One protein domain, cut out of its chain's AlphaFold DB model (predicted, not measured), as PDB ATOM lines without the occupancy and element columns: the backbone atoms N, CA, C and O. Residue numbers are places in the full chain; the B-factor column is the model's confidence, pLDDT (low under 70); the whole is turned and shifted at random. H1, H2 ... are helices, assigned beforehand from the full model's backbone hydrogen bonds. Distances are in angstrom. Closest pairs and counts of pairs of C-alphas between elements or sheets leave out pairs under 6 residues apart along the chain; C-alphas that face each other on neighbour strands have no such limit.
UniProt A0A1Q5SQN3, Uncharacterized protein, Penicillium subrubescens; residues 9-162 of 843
ATOM      1  N   ASP A   9     -33.272 -15.324  -1.642       83.50
ATOM      2  CA  ASP A   9     -32.522 -16.557  -1.924       83.50
ATOM      3  C   ASP A   9     -33.085 -17.369  -3.100       83.50
ATOM      4  O   ASP A   9     -32.342 -18.104  -3.742       83.50
ATOM      5  N   GLU A  10     -34.349 -17.141  -3.461       83.62
ATOM      6  CA  GLU A  10     -34.992 -17.690  -4.662       83.62
ATOM      7  C   GLU A  10     -34.508 -17.024  -5.970       83.62
ATOM      8  O   GLU A  10     -34.657 -17.604  -7.045       83.62
ATOM      9  N   ILE A  11     -33.898 -15.831  -5.906       82.44
ATOM     10  CA  ILE A  11     -33.277 -15.178  -7.070       82.44
ATOM     11  C   ILE A  11     -31.860 -15.719  -7.270       82.44
ATOM     12  O   ILE A  11     -30.974 -15.499  -6.437       82.44
ATOM     13  N   GLN A  12     -31.628 -16.363  -8.413       80.25
ATOM     14  CA  GLN A  12     -30.285 -16.693  -8.885       80.25
ATOM     15  C   GLN A  12     -29.649 -15.475  -9.569       80.25
ATOM     16  O   GLN A  12     -30.282 -14.793 -10.373       80.25
ATOM     17  N   VAL A  13     -28.384 -15.220  -9.245       77.88
ATOM     18  CA  VAL A  13     -27.524 -14.223  -9.901       77.88
ATOM     19  C   VAL A  13     -26.199 -14.884 -10.280       77.88
ATOM     20  O   VAL A  13     -25.840 -15.884  -9.651       77.88
ATOM     21  N   PRO A  14     -25.472 -14.371 -11.287       75.44
ATOM     22  CA  PRO A  14     -24.184 -14.929 -11.665       75.44
ATOM     23  C   PRO A  14     -23.168 -14.843 -10.526       75.44
ATOM     24  O   PRO A  14     -23.210 -13.936  -9.694       75.44
ATOM     25  N   TRP A  15     -22.231 -15.788 -10.508       60.88
ATOM     26  CA  TRP A  15     -21.117 -15.782  -9.565       60.88
ATOM     27  C   TRP A  15     -20.184 -14.593  -9.853       60.88
ATOM     28  O   TRP A  15     -19.923 -14.274 -11.012       60.88
ATOM     29  N   GLU A  16     -19.678 -13.941  -8.803       60.47
ATOM     30  CA  GLU A  16     -18.886 -12.704  -8.893       60.47
ATOM     31  C   GLU A  16     -17.499 -12.944  -9.528       60.47
ATOM     32  O   GLU A  16     -16.507 -13.143  -8.831       60.47
ATOM     33  N   GLN A  17     -17.429 -12.932 -10.864       61.12
ATOM     34  CA  GLN A  17     -16.178 -13.032 -11.638       61.12
ATOM     35  C   GLN A  17     -15.631 -11.671 -12.108       61.12
ATOM     36  O   GLN A  17     -14.531 -11.606 -12.652       61.12
ATOM     37  N   VAL A  18     -16.383 -10.584 -11.910       71.31
ATOM     38  CA  VAL A  18     -16.069  -9.234 -12.406       71.31
ATOM     39  C   VAL A  18     -16.103  -8.232 -11.242       71.31
ATOM     40  O   VAL A  18     -16.985  -8.352 -10.388       71.31
ATOM     41  N   PRO A  19     -15.186  -7.242 -11.181       81.38
ATOM     42  CA  PRO A  19     -15.230  -6.182 -10.176       81.38
ATOM     43  C   PRO A  19     -16.573  -5.440 -10.165       81.38
ATOM     44  O   PRO A  19     -17.129  -5.123 -11.217       81.38
ATOM     45  N   LYS A  20     -17.083  -5.142  -8.967       88.62
ATOM     46  CA  LYS A  20     -18.343  -4.409  -8.802       88.62
ATOM     47  C   LYS A  20     -18.191  -2.957  -9.236       88.62
ATOM     48  O   LYS A  20     -17.184  -2.310  -8.963       88.62
ATOM     49  N   TYR A  21     -19.222  -2.438  -9.891       90.88
ATOM     50  CA  TYR A  21     -19.266  -1.046 -10.305       90.88
ATOM     51  C   TYR A  21     -19.699  -0.149  -9.138       90.88
ATOM     52  O   TYR A  21     -20.770  -0.348  -8.557       90.88
ATOM     53  N   SER A  22     -18.897   0.859  -8.798       90.94
ATOM     54  CA  SER A  22     -19.210   1.757  -7.686       90.94
ATOM     55  C   SER A  22     -20.285   2.775  -8.078       90.94
ATOM     56  O   SER A  22     -20.025   3.702  -8.847       90.94
ATOM     57  N   LEU A  23     -21.513   2.628  -7.560       88.69
ATOM     58  CA  LEU A  23     -22.582   3.616  -7.790       88.69
ATOM     59  C   LEU A  23     -22.299   4.950  -7.089       88.69
ATOM     60  O   LEU A  23     -22.797   5.984  -7.532       88.69
ATOM     61  N   ASP A  24     -21.486   4.945  -6.034       87.25
ATOM     62  CA  ASP A  24     -21.094   6.154  -5.307       87.25
ATOM     63  C   ASP A  24     -20.083   7.010  -6.088       87.25
ATOM     64  O   ASP A  24     -20.022   8.219  -5.877       87.25
ATOM     65  N   ALA A  25     -19.372   6.429  -7.064       86.38
ATOM     66  CA  ALA A  25     -18.530   7.174  -8.005       86.38
ATOM     67  C   ALA A  25     -19.339   8.009  -9.020       86.38
ATOM     68  O   ALA A  25     -18.781   8.881  -9.687       86.38
ATOM     69  N   LEU A  26     -20.647   7.759  -9.153       90.06
ATOM     70  CA  LEU A  26     -21.535   8.559  -9.995       90.06
ATOM     71  C   LEU A  26     -22.143   9.722  -9.194       90.06
ATOM     72  O   LEU A  26     -22.535   9.516  -8.042       90.06
ATOM     73  N   PRO A  27     -22.321  10.918  -9.790       92.50
ATOM     74  CA  PRO A  27     -23.107  11.989  -9.178       92.50
ATOM     75  C   PRO A  27     -24.518  11.512  -8.811       92.50
ATOM     76  O   PRO A  27     -25.074  10.633  -9.472       92.50
ATOM     77  N   ASP A  28     -25.138  12.086  -7.785       91.81
ATOM     78  CA  ASP A  28     -26.554  11.811  -7.525       91.81
ATOM     79  C   ASP A  28     -27.441  12.385  -8.657       91.81
ATOM     80  O   ASP A  28     -27.077  13.399  -9.260       91.81
ATOM     81  N   PRO A  29     -28.589  11.753  -8.979       92.81
ATOM     82  CA  PRO A  29     -29.562  12.318  -9.908       92.81
ATOM     83  C   PRO A  29     -30.017  13.714  -9.456       92.81
ATOM     84  O   PRO A  29     -30.107  13.953  -8.248       92.81
ATOM     85  N   PRO A  30     -30.350  14.621 -10.389       92.44
ATOM     86  CA  PRO A  30     -30.795  15.965 -10.043       92.44
ATOM     87  C   PRO A  30     -32.118  15.936  -9.259       92.44
ATOM     88  O   PRO A  30     -32.917  15.007  -9.379       92.44
ATOM     89  N   ASP A  31     -32.354  16.966  -8.446       85.56
ATOM     90  CA  ASP A  31     -33.476  17.032  -7.494       85.56
ATOM     91  C   ASP A  31     -34.872  16.917  -8.141       85.56
ATOM     92  O   ASP A  31     -35.830  16.511  -7.476       85.56
ATOM     93  N   ASP A  32     -34.986  17.264  -9.424       86.81
ATOM     94  CA  ASP A  32     -36.197  17.185 -10.245       86.81
ATOM     95  C   ASP A  32     -36.422  15.803 -10.889       86.81
ATOM     96  O   ASP A  32     -37.497  15.550 -11.439       86.81
ATOM     97  N   TYR A  33     -35.461  14.878 -10.791       91.69
ATOM     98  CA  TYR A  33     -35.595  13.532 -11.341       91.69
ATOM     99  C   TYR A  33     -36.719  12.745 -10.649       91.69
ATOM    100  O   TYR A  33     -36.741  12.549  -9.427       91.69
ATOM    101  N   MET A  34     -37.644  12.243 -11.470       90.19
ATOM    102  CA  MET A  34     -38.839  11.521 -11.043       90.19
ATOM    103  C   MET A  34     -38.665  10.006 -11.212       90.19
ATOM    104  O   MET A  34     -38.914   9.457 -12.283       90.19
ATOM    105  N   PHE A  35     -38.309   9.304 -10.136       89.81
ATOM    106  CA  PHE A  35     -38.288   7.840 -10.110       89.81
ATOM    107  C   PHE A  35     -39.684   7.287  -9.792       89.81
ATOM    108  O   PHE A  35     -40.252   7.587  -8.738       89.81
ATOM    109  N   LEU A  36     -40.250   6.495 -10.710       87.88
ATOM    110  CA  LEU A  36     -41.596   5.905 -10.602       87.88
ATOM    111  C   LEU A  36     -42.677   6.936 -10.212       87.88
ATOM    112  O   LEU A  36     -43.508   6.715  -9.325       87.88
ATOM    113  N   GLY A  37     -42.623   8.106 -10.859       82.62
ATOM    114  CA  GLY A  37     -43.554   9.215 -10.643       82.62
ATOM    115  C   GLY A  37     -43.327  10.016  -9.354       82.62
ATOM    116  O   GLY A  37     -44.259  10.679  -8.896       82.62
ATOM    117  N   ARG A  38     -42.137   9.957  -8.733       83.81
ATOM    118  CA  ARG A  38     -41.831  10.669  -7.475       83.81
ATOM    119  C   ARG A  38     -40.425  11.273  -7.448       83.81
ATOM    120  O   ARG A  38     -39.506  10.621  -7.937       83.81
ATOM    121  N   PRO A  39     -40.216  12.438  -6.803       84.38
ATOM    122  CA  PRO A  39     -38.894  13.054  -6.726       84.38
ATOM    123  C   PRO A  39     -37.877  12.143  -6.034       84.38
ATOM    124  O   PRO A  39     -38.191  11.545  -4.994       84.38
ATOM    125  N   TYR A  40     -36.655  12.090  -6.564       82.12
ATOM    126  CA  TYR A  40     -35.526  11.328  -6.015       82.12
ATOM    127  C   TYR A  40     -35.346  11.563  -4.506       82.12
ATOM    128  O   TYR A  40     -35.396  10.617  -3.713       82.12
ATOM    129  N   ASN A  41     -35.282  12.835  -4.099       80.44
ATOM    130  CA  ASN A  41     -35.103  13.272  -2.709       80.44
ATOM    131  C   ASN A  41     -36.370  13.195  -1.831       80.44
ATOM    132  O   ASN A  41     -36.347  13.619  -0.671       80.44
ATOM    133  N   SER A  42     -37.492  12.665  -2.332       77.94
ATOM    134  CA  SER A  42     -38.704  12.522  -1.517       77.94
ATOM    135  C   SER A  42     -38.496  11.537  -0.357       77.94
ATOM    136  O   SER A  42     -37.727  10.582  -0.436       77.94
ATOM    137  N   ASN A  43     -39.164  11.762   0.779       69.75
ATOM    138  CA  ASN A  43     -38.941  10.936   1.968       69.75
ATOM    139  C   ASN A  43     -39.769   9.635   1.903       69.75
ATOM    140  O   ASN A  43     -40.862   9.534   2.469       69.75
ATOM    141  N   TRP A  44     -39.223   8.634   1.203       67.19
ATOM    142  CA  TRP A  44     -39.838   7.332   0.896       67.19
ATOM    143  C   TRP A  44     -40.329   6.523   2.114       67.19
ATOM    144  O   TRP A  44     -41.123   5.596   1.961       67.19
ATOM    145  N   SER A  45     -39.924   6.893   3.334       56.88
ATOM    146  CA  SER A  45     -40.359   6.260   4.588       56.88
ATOM    147  C   SER A  45     -41.856   6.416   4.913       56.88
ATOM    148  O   SER A  45     -42.387   5.625   5.689       56.88
ATOM    149  N   LYS A  46     -42.554   7.408   4.336       56.12
ATOM    150  CA  LYS A  46     -43.916   7.814   4.757       56.12
ATOM    151  C   LYS A  46     -45.079   7.261   3.914       56.12
ATOM    152  O   LYS A  46     -46.220   7.663   4.126       56.12
ATOM    153  N   ILE A  47     -44.825   6.396   2.930       56.44
ATOM    154  CA  ILE A  47     -45.822   5.986   1.916       56.44
ATOM    155  C   ILE A  47     -45.808   4.457   1.734       56.44
ATOM    156  O   ILE A  47     -44.804   3.817   2.049       56.44
ATOM    157  N   ARG A  48     -46.896   3.880   1.183       63.31
ATOM    158  CA  ARG A  48     -46.954   2.516   0.605       63.31
ATOM    159  C   ARG A  48     -45.818   2.315  -0.408       63.31
ATOM    160  O   ARG A  48     -45.964   2.575  -1.598       63.31
ATOM    161  N   THR A  49     -44.673   1.911   0.107       66.50
ATOM    162  CA  THR A  49     -43.461   1.516  -0.606       66.50
ATOM    163  C   THR A  49     -43.340  -0.001  -0.541       66.50
ATOM    164  O   THR A  49     -43.877  -0.584   0.408       66.50
ATOM    165  N   PRO A  50     -42.609  -0.645  -1.472       76.75
ATOM    166  CA  PRO A  50     -42.375  -2.081  -1.407       76.75
ATOM    167  C   PRO A  50     -41.844  -2.496  -0.027       76.75
ATOM    168  O   PRO A  50     -41.128  -1.742   0.650       76.75
ATOM    169  N   LEU A  51     -42.254  -3.673   0.436       84.69
ATOM    170  CA  LEU A  51     -41.812  -4.218   1.718       84.69
ATOM    171  C   LEU A  51     -40.299  -4.483   1.666       84.69
ATOM    172  O   LEU A  51     -39.739  -4.674   0.589       84.69
ATOM    173  N   LEU A  52     -39.612  -4.476   2.815       84.06
ATOM    174  CA  LEU A  52     -38.143  -4.587   2.831       84.06
ATOM    175  C   LEU A  52     -37.649  -5.869   2.135       84.06
ATOM    176  O   LEU A  52     -36.647  -5.819   1.433       84.06
ATOM    177  N   TYR A  53     -38.381  -6.985   2.243       86.56
ATOM    178  CA  TYR A  53     -38.040  -8.216   1.521       86.56
ATOM    179  C   TYR A  53     -38.131  -8.052  -0.011       86.56
ATOM    180  O   TYR A  53     -37.266  -8.550  -0.723       86.56
ATOM    181  N   GLN A  54     -39.111  -7.291  -0.519       88.75
ATOM    182  CA  GLN A  54     -39.251  -6.990  -1.951       88.75
ATOM    183  C   GLN A  54     -38.101  -6.098  -2.427       88.75
ATOM    184  O   GLN A  54     -37.507  -6.357  -3.464       88.75
ATOM    185  N   LEU A  55     -37.723  -5.092  -1.628       88.44
ATOM    186  CA  LEU A  55     -36.550  -4.262  -1.916       88.44
ATOM    187  C   LEU A  55     -35.251  -5.074  -1.907       88.44
ATOM    188  O   LEU A  55     -34.407  -4.832  -2.758       88.44
ATOM    189  N   ARG A  56     -35.097  -6.063  -1.018       89.44
ATOM    190  CA  ARG A  56     -33.954  -6.994  -1.040       89.44
ATOM    191  C   ARG A  56     -33.948  -7.890  -2.281       89.44
ATOM    192  O   ARG A  56     -32.880  -8.122  -2.834       89.44
ATOM    193  N   ILE A  57     -35.114  -8.346  -2.746       90.00
ATOM    194  CA  ILE A  57     -35.259  -9.065  -4.025       90.00
ATOM    195  C   ILE A  57     -34.821  -8.165  -5.191       90.00
ATOM    196  O   ILE A  57     -33.974  -8.577  -5.978       90.00
ATOM    197  N   PHE A  58     -35.292  -6.915  -5.260       91.56
ATOM    198  CA  PHE A  58     -34.877  -5.960  -6.297       91.56
ATOM    199  C   PHE A  58     -33.398  -5.566  -6.198       91.56
ATOM    200  O   PHE A  58     -32.738  -5.434  -7.223       91.56
ATOM    201  N   ALA A  59     -32.852  -5.421  -4.989       90.38
ATOM    202  CA  ALA A  59     -31.427  -5.181  -4.783       90.38
ATOM    203  C   ALA A  59     -30.601  -6.362  -5.297       90.38
ATOM    204  O   ALA A  59     -29.683  -6.169  -6.085       90.38
ATOM    205  N   LYS A  60     -30.963  -7.594  -4.929       89.31
ATOM    206  CA  LYS A  60     -30.268  -8.779  -5.430       89.31
ATOM    207  C   LYS A  60     -30.427  -8.935  -6.943       89.31
ATOM    208  O   LYS A  60     -29.478  -9.336  -7.586       89.31
ATOM    209  N   LEU A  61     -31.570  -8.590  -7.531       89.75
ATOM    210  CA  LEU A  61     -31.796  -8.760  -8.968       89.75
ATOM    211  C   LEU A  61     -31.111  -7.677  -9.823       89.75
ATOM    212  O   LEU A  61     -30.456  -8.010 -10.808       89.75
ATOM    213  N   PHE A  62     -31.231  -6.398  -9.452       91.81
ATOM    214  CA  PHE A  62     -30.731  -5.272 -10.253       91.81
ATOM    215  C   PHE A  62     -29.368  -4.728  -9.793       91.81
ATOM    216  O   PHE A  62     -28.609  -4.247 -10.632       91.81
ATOM    217  N   LEU A  63     -29.035  -4.811  -8.497       91.19
ATOM    218  CA  LEU A  63     -27.810  -4.233  -7.917       91.19
ATOM    219  C   LEU A  63     -26.650  -5.242  -7.744       91.19
ATOM    220  O   LEU A  63     -25.622  -4.872  -7.187       91.19
ATOM    221  N   TRP A  64     -26.764  -6.492  -8.214       86.56
ATOM    222  CA  TRP A  64     -25.770  -7.551  -7.930       86.56
ATOM    223  C   TRP A  64     -24.332  -7.231  -8.376       86.56
ATOM    224  O   TRP A  64     -23.382  -7.568  -7.672       86.56
ATOM    225  N   GLY A  65     -24.167  -6.544  -9.510       88.94
ATOM    226  CA  GLY A  65     -22.864  -6.115 -10.030       88.94
ATOM    227  C   GLY A  65     -22.399  -4.741  -9.532       88.94
ATOM    228  O   GLY A  65     -21.515  -4.152 -10.149       88.94
ATOM    229  N   PHE A  66     -22.997  -4.206  -8.464       90.56
ATOM    230  CA  PHE A  66     -22.723  -2.860  -7.961       90.56
ATOM    231  C   PHE A  66     -22.276  -2.852  -6.498       90.56
ATOM    232  O   PHE A  66     -22.708  -3.669  -5.685       90.56
ATOM    233  N   GLU A  67     -21.446  -1.876  -6.139       86.06
ATOM    234  CA  GLU A  67     -21.178  -1.560  -4.737       86.06
ATOM    235  C   GLU A  67     -22.371  -0.767  -4.184       86.06
ATOM    236  O   GLU A  67     -22.580   0.392  -4.537       86.06
ATOM    237  N   CYS A  68     -23.192  -1.411  -3.350       73.69
ATOM    238  CA  CYS A  68     -24.356  -0.798  -2.710       73.69
ATOM    239  C   CYS A  68     -24.248  -0.929  -1.185       73.69
ATOM    240  O   CYS A  68     -24.427  -2.012  -0.623       73.69
ATOM    241  N   GLY A  69     -23.969   0.183  -0.503       62.72
ATOM    242  CA  GLY A  69     -23.808   0.221   0.948       62.72
ATOM    243  C   GLY A  69     -25.124   0.106   1.734       62.72
ATOM    244  O   GLY A  69     -26.079   0.841   1.498       62.72
ATOM    245  N   THR A  70     -25.116  -0.732   2.775       62.41
ATOM    246  CA  THR A  70     -26.169  -0.916   3.801       62.41
ATOM    247  C   THR A  70     -27.513  -1.506   3.332       62.41
ATOM    248  O   THR A  70     -28.199  -0.991   2.456       62.41
ATOM    249  N   ASP A  71     -27.973  -2.540   4.041       75.94
ATOM    250  CA  ASP A  71     -29.284  -3.190   3.861       75.94
ATOM    251  C   ASP A  71     -30.431  -2.383   4.517       75.94
ATOM    252  O   ASP A  71     -31.266  -2.888   5.270       75.94
ATOM    253  N   SER A  72     -30.448  -1.068   4.280       85.38
ATOM    254  CA  SER A  72     -31.511  -0.182   4.753       85.38
ATOM    255  C   SER A  72     -32.515   0.106   3.638       85.38
ATOM    256  O   SER A  72     -32.156   0.335   2.482       85.38
ATOM    257  N   LYS A  73     -33.804   0.173   3.998       83.50
ATOM    258  CA  LYS A  73     -34.896   0.494   3.061       83.50
ATOM    259  C   LYS A  73     -34.651   1.793   2.279       83.50
ATOM    260  O   LYS A  73     -35.023   1.877   1.113       83.50
ATOM    261  N   GLY A  74     -34.036   2.794   2.916       83.69
ATOM    262  CA  GLY A  74     -33.687   4.064   2.278       83.69
ATOM    263  C   GLY A  74     -32.512   3.949   1.304       83.69
ATOM    264  O   GLY A  74     -32.606   4.473   0.197       83.69
ATOM    265  N   ALA A  75     -31.443   3.241   1.682       85.88
ATOM    266  CA  ALA A  75     -30.252   3.084   0.845       85.88
ATOM    267  C   ALA A  75     -30.531   2.252  -0.412       85.88
ATOM    268  O   ALA A  75     -30.227   2.707  -1.514       85.88
ATOM    269  N   ILE A  76     -31.197   1.099  -0.272       89.00
ATOM    270  CA  ILE A  76     -31.602   0.269  -1.419       89.00
ATOM    271  C   ILE A  76     -32.461   1.087  -2.389       89.00
ATOM    272  O   ILE A  76     -32.245   1.057  -3.597       89.00
ATOM    273  N   HIS A  77     -33.412   1.866  -1.866       87.81
ATOM    274  CA  HIS A  77     -34.279   2.684  -2.703       87.81
ATOM    275  C   HIS A  77     -33.516   3.793  -3.445       87.81
ATOM    276  O   HIS A  77     -33.731   3.984  -4.642       87.81
ATOM    277  N   LYS A  78     -32.616   4.518  -2.764       88.50
ATOM    278  CA  LYS A  78     -31.750   5.514  -3.416       88.50
ATOM    279  C   LYS A  78     -30.888   4.879  -4.505       88.50
ATOM    280  O   LYS A  78     -30.846   5.403  -5.611       88.50
ATOM    281  N   SER A  79     -30.287   3.727  -4.220       91.38
ATOM    282  CA  SER A  79     -29.423   2.999  -5.157       91.38
ATOM    283  C   SER A  79     -30.186   2.517  -6.392       91.38
ATOM    284  O   SER A  79     -29.694   2.679  -7.502       91.38
ATOM    285  N   LEU A  80     -31.418   2.019  -6.236       92.69
ATOM    286  CA  LEU A  80     -32.286   1.642  -7.363       92.69
ATOM    287  C   LEU A  80     -32.728   2.860  -8.192       92.69
ATOM    288  O   LEU A  80     -32.730   2.795  -9.419       92.69
ATOM    289  N   ALA A  81     -33.051   3.988  -7.551       92.12
ATOM    290  CA  ALA A  81     -33.402   5.220  -8.259       92.12
ATOM    291  C   ALA A  81     -32.204   5.815  -9.027       92.12
ATOM    292  O   ALA A  81     -32.362   6.233 -10.178       92.12
ATOM    293  N   LYS A  82     -31.014   5.806  -8.411       94.38
ATOM    294  CA  LYS A  82     -29.737   6.245  -8.992       94.38
ATOM    295  C   LYS A  82     -29.303   5.341 -10.145       94.38
ATOM    296  O   LYS A  82     -29.008   5.853 -11.218       94.38
ATOM    297  N   LEU A  83     -29.378   4.017  -9.974       95.12
ATOM    298  CA  LEU A  83     -29.213   3.050 -11.062       95.12
ATOM    299  C   LEU A  83     -30.145   3.397 -12.231       95.12
ATOM    300  O   LEU A  83     -29.669   3.612 -13.340       95.12
ATOM    301  N   ASN A  84     -31.449   3.542 -11.976       95.94
ATOM    302  CA  ASN A  84     -32.427   3.829 -13.026       95.94
ATOM    303  C   ASN A  84     -32.147   5.136 -13.781       95.94
ATOM    304  O   ASN A  84     -32.365   5.202 -14.985       95.94
ATOM    305  N   TYR A  85     -31.623   6.163 -13.110       96.50
ATOM    306  CA  TYR A  85     -31.222   7.405 -13.774       96.50
ATOM    307  C   TYR A  85     -30.094   7.162 -14.791       96.50
ATOM    308  O   TYR A  85     -30.190   7.600 -15.940       96.50
ATOM    309  N   TYR A  86     -29.063   6.412 -14.393       95.75
ATOM    310  CA  TYR A  86     -27.884   6.112 -15.215       95.75
ATOM    311  C   TYR A  86     -28.049   4.945 -16.194       95.75
ATOM    312  O   TYR A  86     -27.197   4.757 -17.067       95.75
ATOM    313  N   MET A  87     -29.146   4.193 -16.109       95.56
ATOM    314  CA  MET A  87     -29.530   3.237 -17.144       95.56
ATOM    315  C   MET A  87     -29.757   3.934 -18.493       95.56
ATOM    316  O   MET A  87     -30.055   5.137 -18.567       95.56
ATOM    317  N   ARG A  88     -29.604   3.174 -19.581       92.75
ATOM    318  CA  ARG A  88     -29.992   3.634 -20.921       92.75
ATOM    319  C   ARG A  88     -31.517   3.846 -20.992       92.75
ATOM    320  O   ARG A  88     -32.235   3.073 -20.352       92.75
ATOM    321  N   PRO A  89     -32.038   4.857 -21.722       90.81
ATOM    322  CA  PRO A  89     -33.470   5.212 -21.723       90.81
ATOM    323  C   PRO A  89     -34.440   4.072 -22.079       90.81
ATOM    324  O   PRO A  89     -35.612   4.105 -21.693       90.81
ATOM    325  N   GLU A  90     -33.957   3.071 -22.813       89.75
ATOM    326  CA  GLU A  90     -34.689   1.876 -23.237       89.75
ATOM    327  C   GLU A  90     -34.794   0.820 -22.122       89.75
ATOM    328  O   GLU A  90     -35.679  -0.030 -22.160       89.75
ATOM    329  N   TYR A  91     -33.907   0.868 -21.122       93.38
ATOM    330  CA  TYR A  91     -33.835  -0.103 -20.025       93.38
ATOM    331  C   TYR A  91     -34.376   0.433 -18.694       93.38
ATOM    332  O   TYR A  91     -34.512  -0.342 -17.746       93.38
ATOM    333  N   GLN A  92     -34.707   1.725 -18.607       94.12
ATOM    334  CA  GLN A  92     -35.285   2.336 -17.405       94.12
ATOM    335  C   GLN A  92     -36.656   1.731 -17.054       94.12
ATOM    336  O   GLN A  92     -37.437   1.369 -17.935       94.12
ATOM    337  N   PHE A  93     -36.966   1.652 -15.761       92.44
ATOM    338  CA  PHE A  93     -38.299   1.359 -15.235       92.44
ATOM    339  C   PHE A  93     -39.133   2.644 -15.254       92.44
ATOM    340  O   PHE A  93     -38.791   3.623 -14.581       92.44
ATOM    341  N   ARG A  94     -40.232   2.653 -16.013       88.44
ATOM    342  CA  ARG A  94     -41.174   3.791 -16.059       88.44
ATOM    343  C   ARG A  94     -42.333   3.598 -15.086       88.44
ATOM    344  O   ARG A  94     -42.803   4.559 -14.476       88.44
ATOM    345  N   THR A  95     -42.766   2.354 -14.914       87.75
ATOM    346  CA  THR A  95     -43.873   1.950 -14.040       87.75
ATOM    347  C   THR A  95     -43.411   1.053 -12.891       87.75
ATOM    348  O   THR A  95     -42.324   0.476 -12.913       87.75
ATOM    349  N   GLN A  96     -44.243   0.927 -11.852       84.25
ATOM    350  CA  GLN A  96     -43.961  -0.018 -10.770       84.25
ATOM    351  C   GLN A  96     -44.035  -1.471 -11.271       84.25
ATOM    352  O   GLN A  96     -43.235  -2.289 -10.831       84.25
ATOM    353  N   ASP A  97     -44.931  -1.784 -12.209       85.75
ATOM    354  CA  ASP A  97     -45.078  -3.139 -12.750       85.75
ATOM    355  C   ASP A  97     -43.809  -3.589 -13.495       85.75
ATOM    356  O   ASP A  97     -43.342  -4.705 -13.292       85.75
ATOM    357  N   GLU A  98     -43.167  -2.686 -14.244       88.38
ATOM    358  CA  GLU A  98     -41.849  -2.916 -14.852       88.38
ATOM    359  C   GLU A  98     -40.731  -3.195 -13.841       88.38
ATOM    360  O   GLU A  98     -39.832  -3.976 -14.127       88.38
ATOM    361  N   MET A  99     -40.756  -2.559 -12.667       88.69
ATOM    362  CA  MET A  99     -39.790  -2.835 -11.596       88.69
ATOM    363  C   MET A  99     -40.057  -4.197 -10.930       88.69
ATOM    364  O   MET A  99     -39.143  -4.818 -10.391       88.69
ATOM    365  N   PHE A 100     -41.312  -4.652 -10.945       88.81
ATOM    366  CA  PHE A 100     -41.746  -5.934 -10.387       88.81
ATOM    367  C   PHE A 100     -41.592  -7.106 -11.372       88.81
ATOM    368  O   PHE A 100     -41.755  -8.256 -10.962       88.81
ATOM    369  N   ASP A 101     -41.248  -6.836 -12.634       88.75
ATOM    370  CA  ASP A 101     -40.935  -7.847 -13.638       88.75
ATOM    371  C   ASP A 101     -39.541  -8.451 -13.400       88.75
ATOM    372  O   ASP A 101     -38.508  -7.905 -13.790       88.75
ATOM    373  N   LEU A 102     -39.531  -9.621 -12.761       87.19
ATOM    374  CA  LEU A 102     -38.316 -10.372 -12.450       87.19
ATOM    375  C   LEU A 102     -37.686 -11.041 -13.688       87.19
ATOM    376  O   LEU A 102     -36.571 -11.554 -13.584       87.19
ATOM    377  N   SER A 103     -38.357 -11.028 -14.850       86.81
ATOM    378  CA  SER A 103     -37.765 -11.479 -16.117       86.81
ATOM    379  C   SER A 103     -36.759 -10.467 -16.674       86.81
ATOM    380  O   SER A 103     -35.830 -10.869 -17.373       86.81
ATOM    381  N   ARG A 104     -36.883  -9.172 -16.335       89.62
ATOM    382  CA  ARG A 104     -35.939  -8.128 -16.771       89.62
ATOM    383  C   ARG A 104     -34.546  -8.421 -16.255       89.62
ATOM    384  O   ARG A 104     -34.367  -8.756 -15.084       89.62
ATOM    385  N   ASP A 105     -33.562  -8.279 -17.125       90.94
ATOM    386  CA  ASP A 105     -32.144  -8.386 -16.810       90.94
ATOM    387  C   ASP A 105     -31.730  -7.376 -15.719       90.94
ATOM    388  O   ASP A 105     -32.444  -6.419 -15.411       90.94
ATOM    389  N   GLY A 106     -30.556  -7.573 -15.128       91.19
ATOM    390  CA  GLY A 106     -30.004  -6.685 -14.107       91.19
ATOM    391  C   GLY A 106     -28.482  -6.697 -14.113       91.19
ATOM    392  O   GLY A 106     -27.878  -7.720 -14.429       91.19
ATOM    393  N   GLY A 107     -27.856  -5.577 -13.747       91.88
ATOM    394  CA  GLY A 107     -26.398  -5.432 -13.662       91.88
ATOM    395  C   GLY A 107     -25.820  -4.258 -14.474       91.88
ATOM    396  O   GLY A 107     -26.569  -3.539 -15.144       91.88
ATOM    397  N   PRO A 108     -24.489  -4.044 -14.411       93.00
ATOM    398  CA  PRO A 108     -23.802  -2.886 -14.999       93.00
ATOM    399  C   PRO A 108     -23.984  -2.696 -16.511       93.00
ATOM    400  O   PRO A 108     -24.013  -1.557 -16.967       93.00
ATOM    401  N   ARG A 109     -24.215  -3.774 -17.274       92.81
ATOM    402  CA  ARG A 109     -24.625  -3.752 -18.696       92.81
ATOM    403  C   ARG A 109     -25.780  -2.796 -19.018       92.81
ATOM    404  O   ARG A 109     -25.898  -2.330 -20.142       92.81
ATOM    405  N   LEU A 110     -26.683  -2.540 -18.072       94.38
ATOM    406  CA  LEU A 110     -27.867  -1.715 -18.335       94.38
ATOM    407  C   LEU A 110     -27.588  -0.208 -18.217       94.38
ATOM    408  O   LEU A 110     -28.446   0.605 -18.568       94.38
ATOM    409  N   LEU A 111     -26.397   0.170 -17.741       94.62
ATOM    410  CA  LEU A 111     -25.910   1.545 -17.729       94.62
ATOM    411  C   LEU A 111     -25.608   2.066 -19.141       94.62
ATOM    412  O   LEU A 111     -25.379   1.310 -20.084       94.62
ATOM    413  N   ARG A 112     -25.568   3.392 -19.284       94.62
ATOM    414  CA  ARG A 112     -25.069   4.048 -20.500       94.62
ATOM    415  C   ARG A 112     -23.562   3.808 -20.647       94.62
ATOM    416  O   ARG A 112     -22.799   4.144 -19.747       94.62
ATOM    417  N   TYR A 113     -23.126   3.316 -21.807       92.38
ATOM    418  CA  TYR A 113     -21.704   3.118 -22.140       92.38
ATOM    419  C   TYR A 113     -20.884   4.421 -22.169       92.38
ATOM    420  O   TYR A 113     -19.660   4.385 -22.081       92.38
ATOM    421  N   THR A 114     -21.547   5.577 -22.259       91.81
ATOM    422  CA  THR A 114     -20.934   6.915 -22.204       91.81
ATOM    423  C   THR A 114     -20.521   7.359 -20.797       91.81
ATOM    424  O   THR A 114     -19.855   8.382 -20.645       91.81
ATOM    425  N   ILE A 115     -20.894   6.609 -19.755       91.19
ATOM    426  CA  ILE A 115     -20.507   6.889 -18.369       91.19
ATOM    427  C   ILE A 115     -19.007   6.619 -18.166       91.19
ATOM    428  O   ILE A 115     -18.440   5.696 -18.753       91.19
ATOM    429  N   ARG A 116     -18.367   7.434 -17.318       87.56
ATOM    430  CA  ARG A 116     -16.974   7.268 -16.883       87.56
ATOM    431  C   ARG A 116     -16.913   7.118 -15.347       87.56
ATOM    432  O   ARG A 116     -17.566   7.911 -14.670       87.56
ATOM    433  N   PRO A 117     -16.136   6.160 -14.796       87.38
ATOM    434  CA  PRO A 117     -15.446   5.079 -15.509       87.38
ATOM    435  C   PRO A 117     -16.447   4.188 -16.261       87.38
ATOM    436  O   PRO A 117     -17.599   4.072 -15.861       87.38
ATOM    437  N   THR A 118     -16.043   3.602 -17.387       88.50
ATOM    438  CA  THR A 118     -16.981   2.800 -18.181       88.50
ATOM    439  C   THR A 118     -17.262   1.473 -17.468       88.50
ATOM    440  O   THR A 118     -16.310   0.779 -17.102       88.50
ATOM    441  N   PRO A 119     -18.537   1.100 -17.239       90.00
ATOM    442  CA  PRO A 119     -18.871  -0.177 -16.624       90.00
ATOM    443  C   PRO A 119     -18.450  -1.359 -17.504       90.00
ATOM    444  O   PRO A 119     -18.357  -1.255 -18.725       90.00
ATOM    445  N   PHE A 120     -18.235  -2.517 -16.888       90.88
ATOM    446  CA  PHE A 120     -18.064  -3.767 -17.626       90.88
ATOM    447  C   PHE A 120     -19.458  -4.284 -18.045       90.88
ATOM    448  O   PHE A 120     -20.348  -4.305 -17.194       90.88
ATOM    449  N   PRO A 121     -19.705  -4.692 -19.306       92.31
ATOM    450  CA  PRO A 121     -21.057  -4.912 -19.845       92.31
ATOM    451  C   PRO A 121     -21.701  -6.251 -19.424       92.31
ATOM    452  O   PRO A 121     -22.363  -6.920 -20.216       92.31
ATOM    453  N   VAL A 122     -21.538  -6.653 -18.165       90.88
ATOM    454  CA  VAL A 122     -22.099  -7.898 -17.616       90.88
ATOM    455  C   VAL A 122     -23.446  -7.699 -16.930       90.88
ATOM    456  O   VAL A 122     -23.745  -6.645 -16.357       90.88
ATOM    457  N   SER A 123     -24.273  -8.736 -17.002       91.25
ATOM    458  CA  SER A 123     -25.626  -8.774 -16.454       91.25
ATOM    459  C   SER A 123     -26.059 -10.192 -16.080       91.25
ATOM    460  O   SER A 123     -25.302 -11.146 -16.255       91.25
ATOM    461  N   ARG A 124     -27.269 -10.345 -15.532       88.62
ATOM    462  CA  ARG A 124     -27.806 -11.656 -15.149       88.62
ATOM    463  C   ARG A 124     -27.960 -12.572 -16.365       88.62
ATOM    464  O   ARG A 124     -27.690 -13.762 -16.248       88.62
ATOM    465  N   HIS A 125     -28.386 -12.032 -17.507       87.50
ATOM    466  CA  HIS A 125     -28.518 -12.797 -18.752       87.50
ATOM    467  C   HIS A 125     -27.200 -12.940 -19.522       87.50
ATOM    468  O   HIS A 125     -27.031 -13.912 -20.251       87.50
ATOM    469  N   TYR A 126     -26.262 -12.007 -19.342       88.62
ATOM    470  CA  TYR A 126     -24.972 -11.989 -20.032       88.62
ATOM    471  C   TYR A 126     -23.831 -11.871 -19.002       88.62
ATOM    472  O   TYR A 126     -23.285 -10.783 -18.799       88.62
ATOM    473  N   PRO A 127     -23.500 -12.967 -18.289       86.50
ATOM    474  CA  PRO A 127     -22.615 -12.929 -17.120       86.50
ATOM    475  C   PRO A 127     -21.122 -12.764 -17.445       86.50
ATOM    476  O   PRO A 127     -20.348 -12.417 -16.555       86.50
ATOM    477  N   GLY A 128     -20.717 -13.003 -18.693       86.81
ATOM    478  CA  GLY A 128     -19.363 -12.774 -19.207       86.81
ATOM    479  C   GLY A 128     -19.385 -11.913 -20.470       86.81
ATOM    480  O   GLY A 128     -20.459 -11.546 -20.946       86.81
ATOM    481  N   LEU A 129     -18.210 -11.587 -21.016       87.25
ATOM    482  CA  LEU A 129     -18.120 -10.982 -22.349       87.25
ATOM    483  C   LEU A 129     -18.480 -12.010 -23.422       87.25
ATOM    484  O   LEU A 129     -17.999 -13.141 -23.366       87.25
ATOM    485  N   LEU A 130     -19.276 -11.593 -24.402       87.50
ATOM    486  CA  LEU A 130     -19.629 -12.419 -25.551       87.50
ATOM    487  C   LEU A 130     -18.408 -12.694 -26.438       87.50
ATOM    488  O   LEU A 130     -17.610 -11.803 -26.745       87.50
ATOM    489  N   THR A 131     -18.289 -13.940 -26.882       87.44
ATOM    490  CA  THR A 131     -17.368 -14.347 -27.946       87.44
ATOM    491  C   THR A 131     -17.864 -13.875 -29.319       87.44
ATOM    492  O   THR A 131     -19.039 -13.561 -29.498       87.44
ATOM    493  N   GLU A 132     -16.979 -13.856 -30.321       81.75
ATOM    494  CA  GLU A 132     -17.328 -13.499 -31.712       81.75
ATOM    495  C   GLU A 132     -18.479 -14.346 -32.270       81.75
ATOM    496  O   GLU A 132     -19.351 -13.844 -32.978       81.75
ATOM    497  N   ASP A 133     -18.496 -15.641 -31.947       79.75
ATOM    498  CA  ASP A 133     -19.505 -16.563 -32.460       79.75
ATOM    499  C   ASP A 133     -20.852 -16.392 -31.741       79.75
ATOM    500  O   ASP A 133     -21.891 -16.436 -32.396       79.75
ATOM    501  N   GLU A 134     -20.860 -16.091 -30.436       83.56
ATOM    502  CA  GLU A 134     -22.083 -15.691 -29.725       83.56
ATOM    503  C   GLU A 134     -22.607 -14.337 -30.224       83.56
ATOM    504  O   GLU A 134     -23.812 -14.165 -30.389       83.56
ATOM    505  N   MET A 135     -21.721 -13.383 -30.526       82.81
ATOM    506  CA  MET A 135     -22.110 -12.101 -31.118       82.81
ATOM    507  C   MET A 135     -22.774 -12.279 -32.487       82.81
ATOM    508  O   MET A 135     -23.824 -11.687 -32.732       82.81
ATOM    509  N   ARG A 136     -22.224 -13.137 -33.353       77.50
ATOM    510  CA  ARG A 136     -22.852 -13.513 -34.633       77.50
ATOM    511  C   ARG A 136     -24.204 -14.196 -34.432       77.50
ATOM    512  O   ARG A 136     -25.169 -13.823 -35.082       77.50
ATOM    513  N   GLN A 137     -24.317 -15.140 -33.495       81.94
ATOM    514  CA  GLN A 137     -25.605 -15.774 -33.168       81.94
ATOM    515  C   GLN A 137     -26.655 -14.773 -32.650       81.94
ATOM    516  O   GLN A 137     -27.852 -15.001 -32.804       81.94
ATOM    517  N   LEU A 138     -26.211 -13.661 -32.060       78.00
ATOM    518  CA  LEU A 138     -27.047 -12.565 -31.572       78.00
ATOM    519  C   LEU A 138     -27.234 -11.427 -32.601       78.00
ATOM    520  O   LEU A 138     -27.776 -10.379 -32.248       78.00
ATOM    521  N   GLY A 139     -26.829 -11.624 -33.864       80.62
ATOM    522  CA  GLY A 139     -27.088 -10.696 -34.970       80.62
ATOM    523  C   GLY A 139     -26.076  -9.555 -35.125       80.62
ATOM    524  O   GLY A 139     -26.451  -8.457 -35.543       80.62
ATOM    525  N   ALA A 140     -24.801  -9.763 -34.777       80.38
ATOM    526  CA  ALA A 140     -23.750  -8.749 -34.936       80.38
ATOM    527  C   ALA A 140     -23.513  -8.292 -36.390       80.38
ATOM    528  O   ALA A 140     -22.985  -7.206 -36.606       80.38
ATOM    529  N   GLU A 141     -23.965  -9.033 -37.400       73.38
ATOM    530  CA  GLU A 141     -24.024  -8.587 -38.800       73.38
ATOM    531  C   GLU A 141     -24.969  -7.391 -39.036       73.38
ATOM    532  O   GLU A 141     -24.893  -6.730 -40.072       73.38
ATOM    533  N   HIS A 142     -25.853  -7.094 -38.079       73.75
ATOM    534  CA  HIS A 142     -26.737  -5.924 -38.075       73.75
ATOM    535  C   HIS A 142     -26.303  -4.851 -37.065       73.75
ATOM    536  O   HIS A 142     -26.993  -3.843 -36.894       73.75
ATOM    537  N   TYR A 143     -25.164  -5.040 -36.395       85.38
ATOM    538  CA  TYR A 143     -24.619  -4.045 -35.485       85.38
ATOM    539  C   TYR A 143     -24.048  -2.852 -36.261       85.38
ATOM    540  O   TYR A 143     -23.100  -2.974 -37.035       85.38
ATOM    541  N   ALA A 144     -24.607  -1.674 -35.996       86.31
ATOM    542  CA  ALA A 144     -24.010  -0.396 -36.347       86.31
ATOM    543  C   ALA A 144     -23.571   0.301 -35.057       86.31
ATOM    544  O   ALA A 144     -24.381   0.485 -34.144       86.31
ATOM    545  N   ARG A 145     -22.297   0.703 -34.986       89.56
ATOM    546  CA  ARG A 145     -21.759   1.431 -33.833       89.56
ATOM    547  C   ARG A 145     -22.517   2.759 -33.647       89.56
ATOM    548  O   ARG A 145     -22.544   3.560 -34.586       89.56
ATOM    549  N   PRO A 146     -23.118   3.026 -32.473       90.94
ATOM    550  CA  PRO A 146     -23.761   4.305 -32.184       90.94
ATOM    551  C   PRO A 146     -22.787   5.479 -32.316       90.94
ATOM    552  O   PRO A 146     -21.629   5.382 -31.910       90.94
ATOM    553  N   ALA A 147     -23.261   6.612 -32.835       87.94
ATOM    554  CA  ALA A 147     -22.431   7.803 -33.046       87.94
ATOM    555  C   ALA A 147     -21.899   8.434 -31.739       87.94
ATOM    556  O   ALA A 147     -20.935   9.192 -31.776       87.94
ATOM    557  N   ASP A 148     -22.514   8.123 -30.594       86.81
ATOM    558  CA  ASP A 148     -22.090   8.549 -29.257       86.81
ATOM    559  C   ASP A 148     -21.216   7.505 -28.528       86.81
ATOM    560  O   ASP A 148     -20.814   7.738 -27.386       86.81
ATOM    561  N   ALA A 149     -20.910   6.358 -29.148       89.31
ATOM    562  CA  ALA A 149     -20.087   5.314 -28.542       89.31
ATOM    563  C   ALA A 149     -18.608   5.756 -28.439       89.31
ATOM    564  O   ALA A 149     -17.971   5.964 -29.477       89.31
ATOM    565  N   PRO A 150     -18.021   5.853 -27.224       88.94
ATOM    566  CA  PRO A 150     -16.641   6.303 -27.026       88.94
ATOM    567  C   PRO A 150     -15.644   5.510 -27.875       88.94
ATOM    568  O   PRO A 150     -15.657   4.282 -27.833       88.94
ATOM    569  N   ALA A 151     -14.800   6.185 -28.660       87.06
ATOM    570  CA  ALA A 151     -13.922   5.550 -29.654       87.06
ATOM    571  C   ALA A 151     -12.885   4.571 -29.060       87.06
ATOM    572  O   ALA A 151     -12.362   3.725 -29.777       87.06
ATOM    573  N   ASP A 152     -12.612   4.667 -27.758       88.88
ATOM    574  CA  ASP A 152     -11.720   3.793 -26.990       88.88
ATOM    575  C   ASP A 152     -12.323   2.422 -26.622       88.88
ATOM    576  O   ASP A 152     -11.591   1.535 -26.188       88.88
ATOM    577  N   LEU A 153     -13.636   2.227 -26.785       90.44
ATOM    578  CA  LEU A 153     -14.311   0.973 -26.437       90.44
ATOM    579  C   LEU A 153     -14.411   0.016 -27.629       90.44
ATOM    580  O   LEU A 153     -14.813   0.408 -28.725       90.44
ATOM    581  N   ASP A 154     -14.119  -1.263 -27.396       91.31
ATOM    582  CA  ASP A 154     -14.327  -2.335 -28.373       91.31
ATOM    583  C   ASP A 154     -15.821  -2.433 -28.757       91.31
ATOM    584  O   ASP A 154     -16.709  -2.325 -27.902       91.31
ATOM    585  N   ASP A 155     -16.110  -2.661 -30.040       90.19
ATOM    586  CA  ASP A 155     -17.466  -2.897 -30.544       90.19
ATOM    587  C   ASP A 155     -18.160  -4.055 -29.821       90.19
ATOM    588  O   ASP A 155     -19.372  -4.005 -29.631       90.19
ATOM    589  N   LYS A 156     -17.412  -5.045 -29.318       90.81
ATOM    590  CA  LYS A 156     -17.960  -6.131 -28.483       90.81
ATOM    591  C   LYS A 156     -18.634  -5.620 -27.221       90.81
ATOM    592  O   LYS A 156     -19.722  -6.067 -26.863       90.81
ATOM    593  N   PHE A 157     -17.999  -4.653 -26.558       92.56
ATOM    594  CA  PHE A 157     -18.541  -4.054 -25.345       92.56
ATOM    595  C   PHE A 157     -19.804  -3.275 -25.682       92.56
ATOM    596  O   PHE A 157     -20.825  -3.457 -25.025       92.56
ATOM    597  N   ILE A 158     -19.753  -2.447 -26.728       93.62
ATOM    598  CA  ILE A 158     -20.885  -1.622 -27.155       93.62
ATOM    599  C   ILE A 158     -22.060  -2.495 -27.615       93.62
ATOM    600  O   ILE A 158     -23.163  -2.309 -27.115       93.62
ATOM    601  N   PHE A 159     -21.842  -3.509 -28.456       93.12
ATOM    602  CA  PHE A 159     -22.850  -4.507 -28.831       93.12
ATOM    603  C   PHE A 159     -23.493  -5.153 -27.594       93.12
ATOM    604  O   PHE A 159     -24.721  -5.206 -27.468       93.12
ATOM    605  N   GLN A 160     -22.675  -5.542 -26.615       93.44
ATOM    606  CA  GLN A 160     -23.156  -6.063 -25.341       93.44
ATOM    607  C   GLN A 160     -23.807  -4.995 -24.435       93.44
ATOM    608  O   GLN A 160     -24.543  -5.363 -23.534       93.44
ATOM    609  N   PHE A 161     -23.679  -3.693 -24.691       93.81
ATOM    610  CA  PHE A 161     -24.548  -2.659 -24.105       93.81
ATOM    611  C   PHE A 161     -25.865  -2.439 -24.882       93.81
ATOM    612  O   PHE A 161     -26.743  -1.729 -24.382       93.81
ATOM    613  N   LEU A 162     -26.021  -3.003 -26.093       92.12
ATOM    614  CA  LEU A 162     -27.184  -2.784 -26.972       92.12
ATOM    615  C   LEU A 162     -28.239  -3.907 -26.964       92.12
ATOM    616  O   LEU A 162     -29.418  -3.594 -27.136       92.12
TER     617      LEU A 162
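Overview. This is residues 9 to 162 of the 843 residues of an uncharacterized protein of Penicillium subrubescens (UniProt A0A1Q5SQN3). This domain has little regular structure: H1 and H2 lie side by side in one half, the short H4 and H5 sit in the other, and long loops fill much of the rest. The printed part has 154 residues, with five named helices, H1 to H5 in chain order, holding 44 of them, and no named strand: all helix. It is compact, with a radius of gyration of the C-alphas of 16.0 A and spans of 50 by 35 by 27 A.

Arrangement. Start at H2, residues 73 to 86; it touches H1, residues 52 to 62, closest at C-alphas Lys 73 and Leu 52, 6.0 A, at a shallow tilt of 30 degrees, the same way. H3, residues 96 to 100, is close to H1 but not clearly touching, closest at C-alphas Met 99 and Phe 58, 7.9 A. H4, residues 132 to 137, and H5, residues 155 to 162, are close but not clearly touching, closest at C-alphas Met 135 and Lys 156, 7.7 A. H2 and H5 are apart. In H1 to H5 every O i to N i+4 pair is within hydrogen-bond range.

Along the chain. Find C-alpha 73 at (-34.896, 0.494, 3.061); H2 runs 20.4 A from there. H1 spans 15.1 A; H5, 10.4 A, ends at (-27.184, -2.784, -26.972).

Size, cuts and confidence. The printed part has no cut; links H3 to H4 and H4 to H5 are long. Residues 15 to 17, 43 to 49 and 69 to 70 have pLDDT under 70.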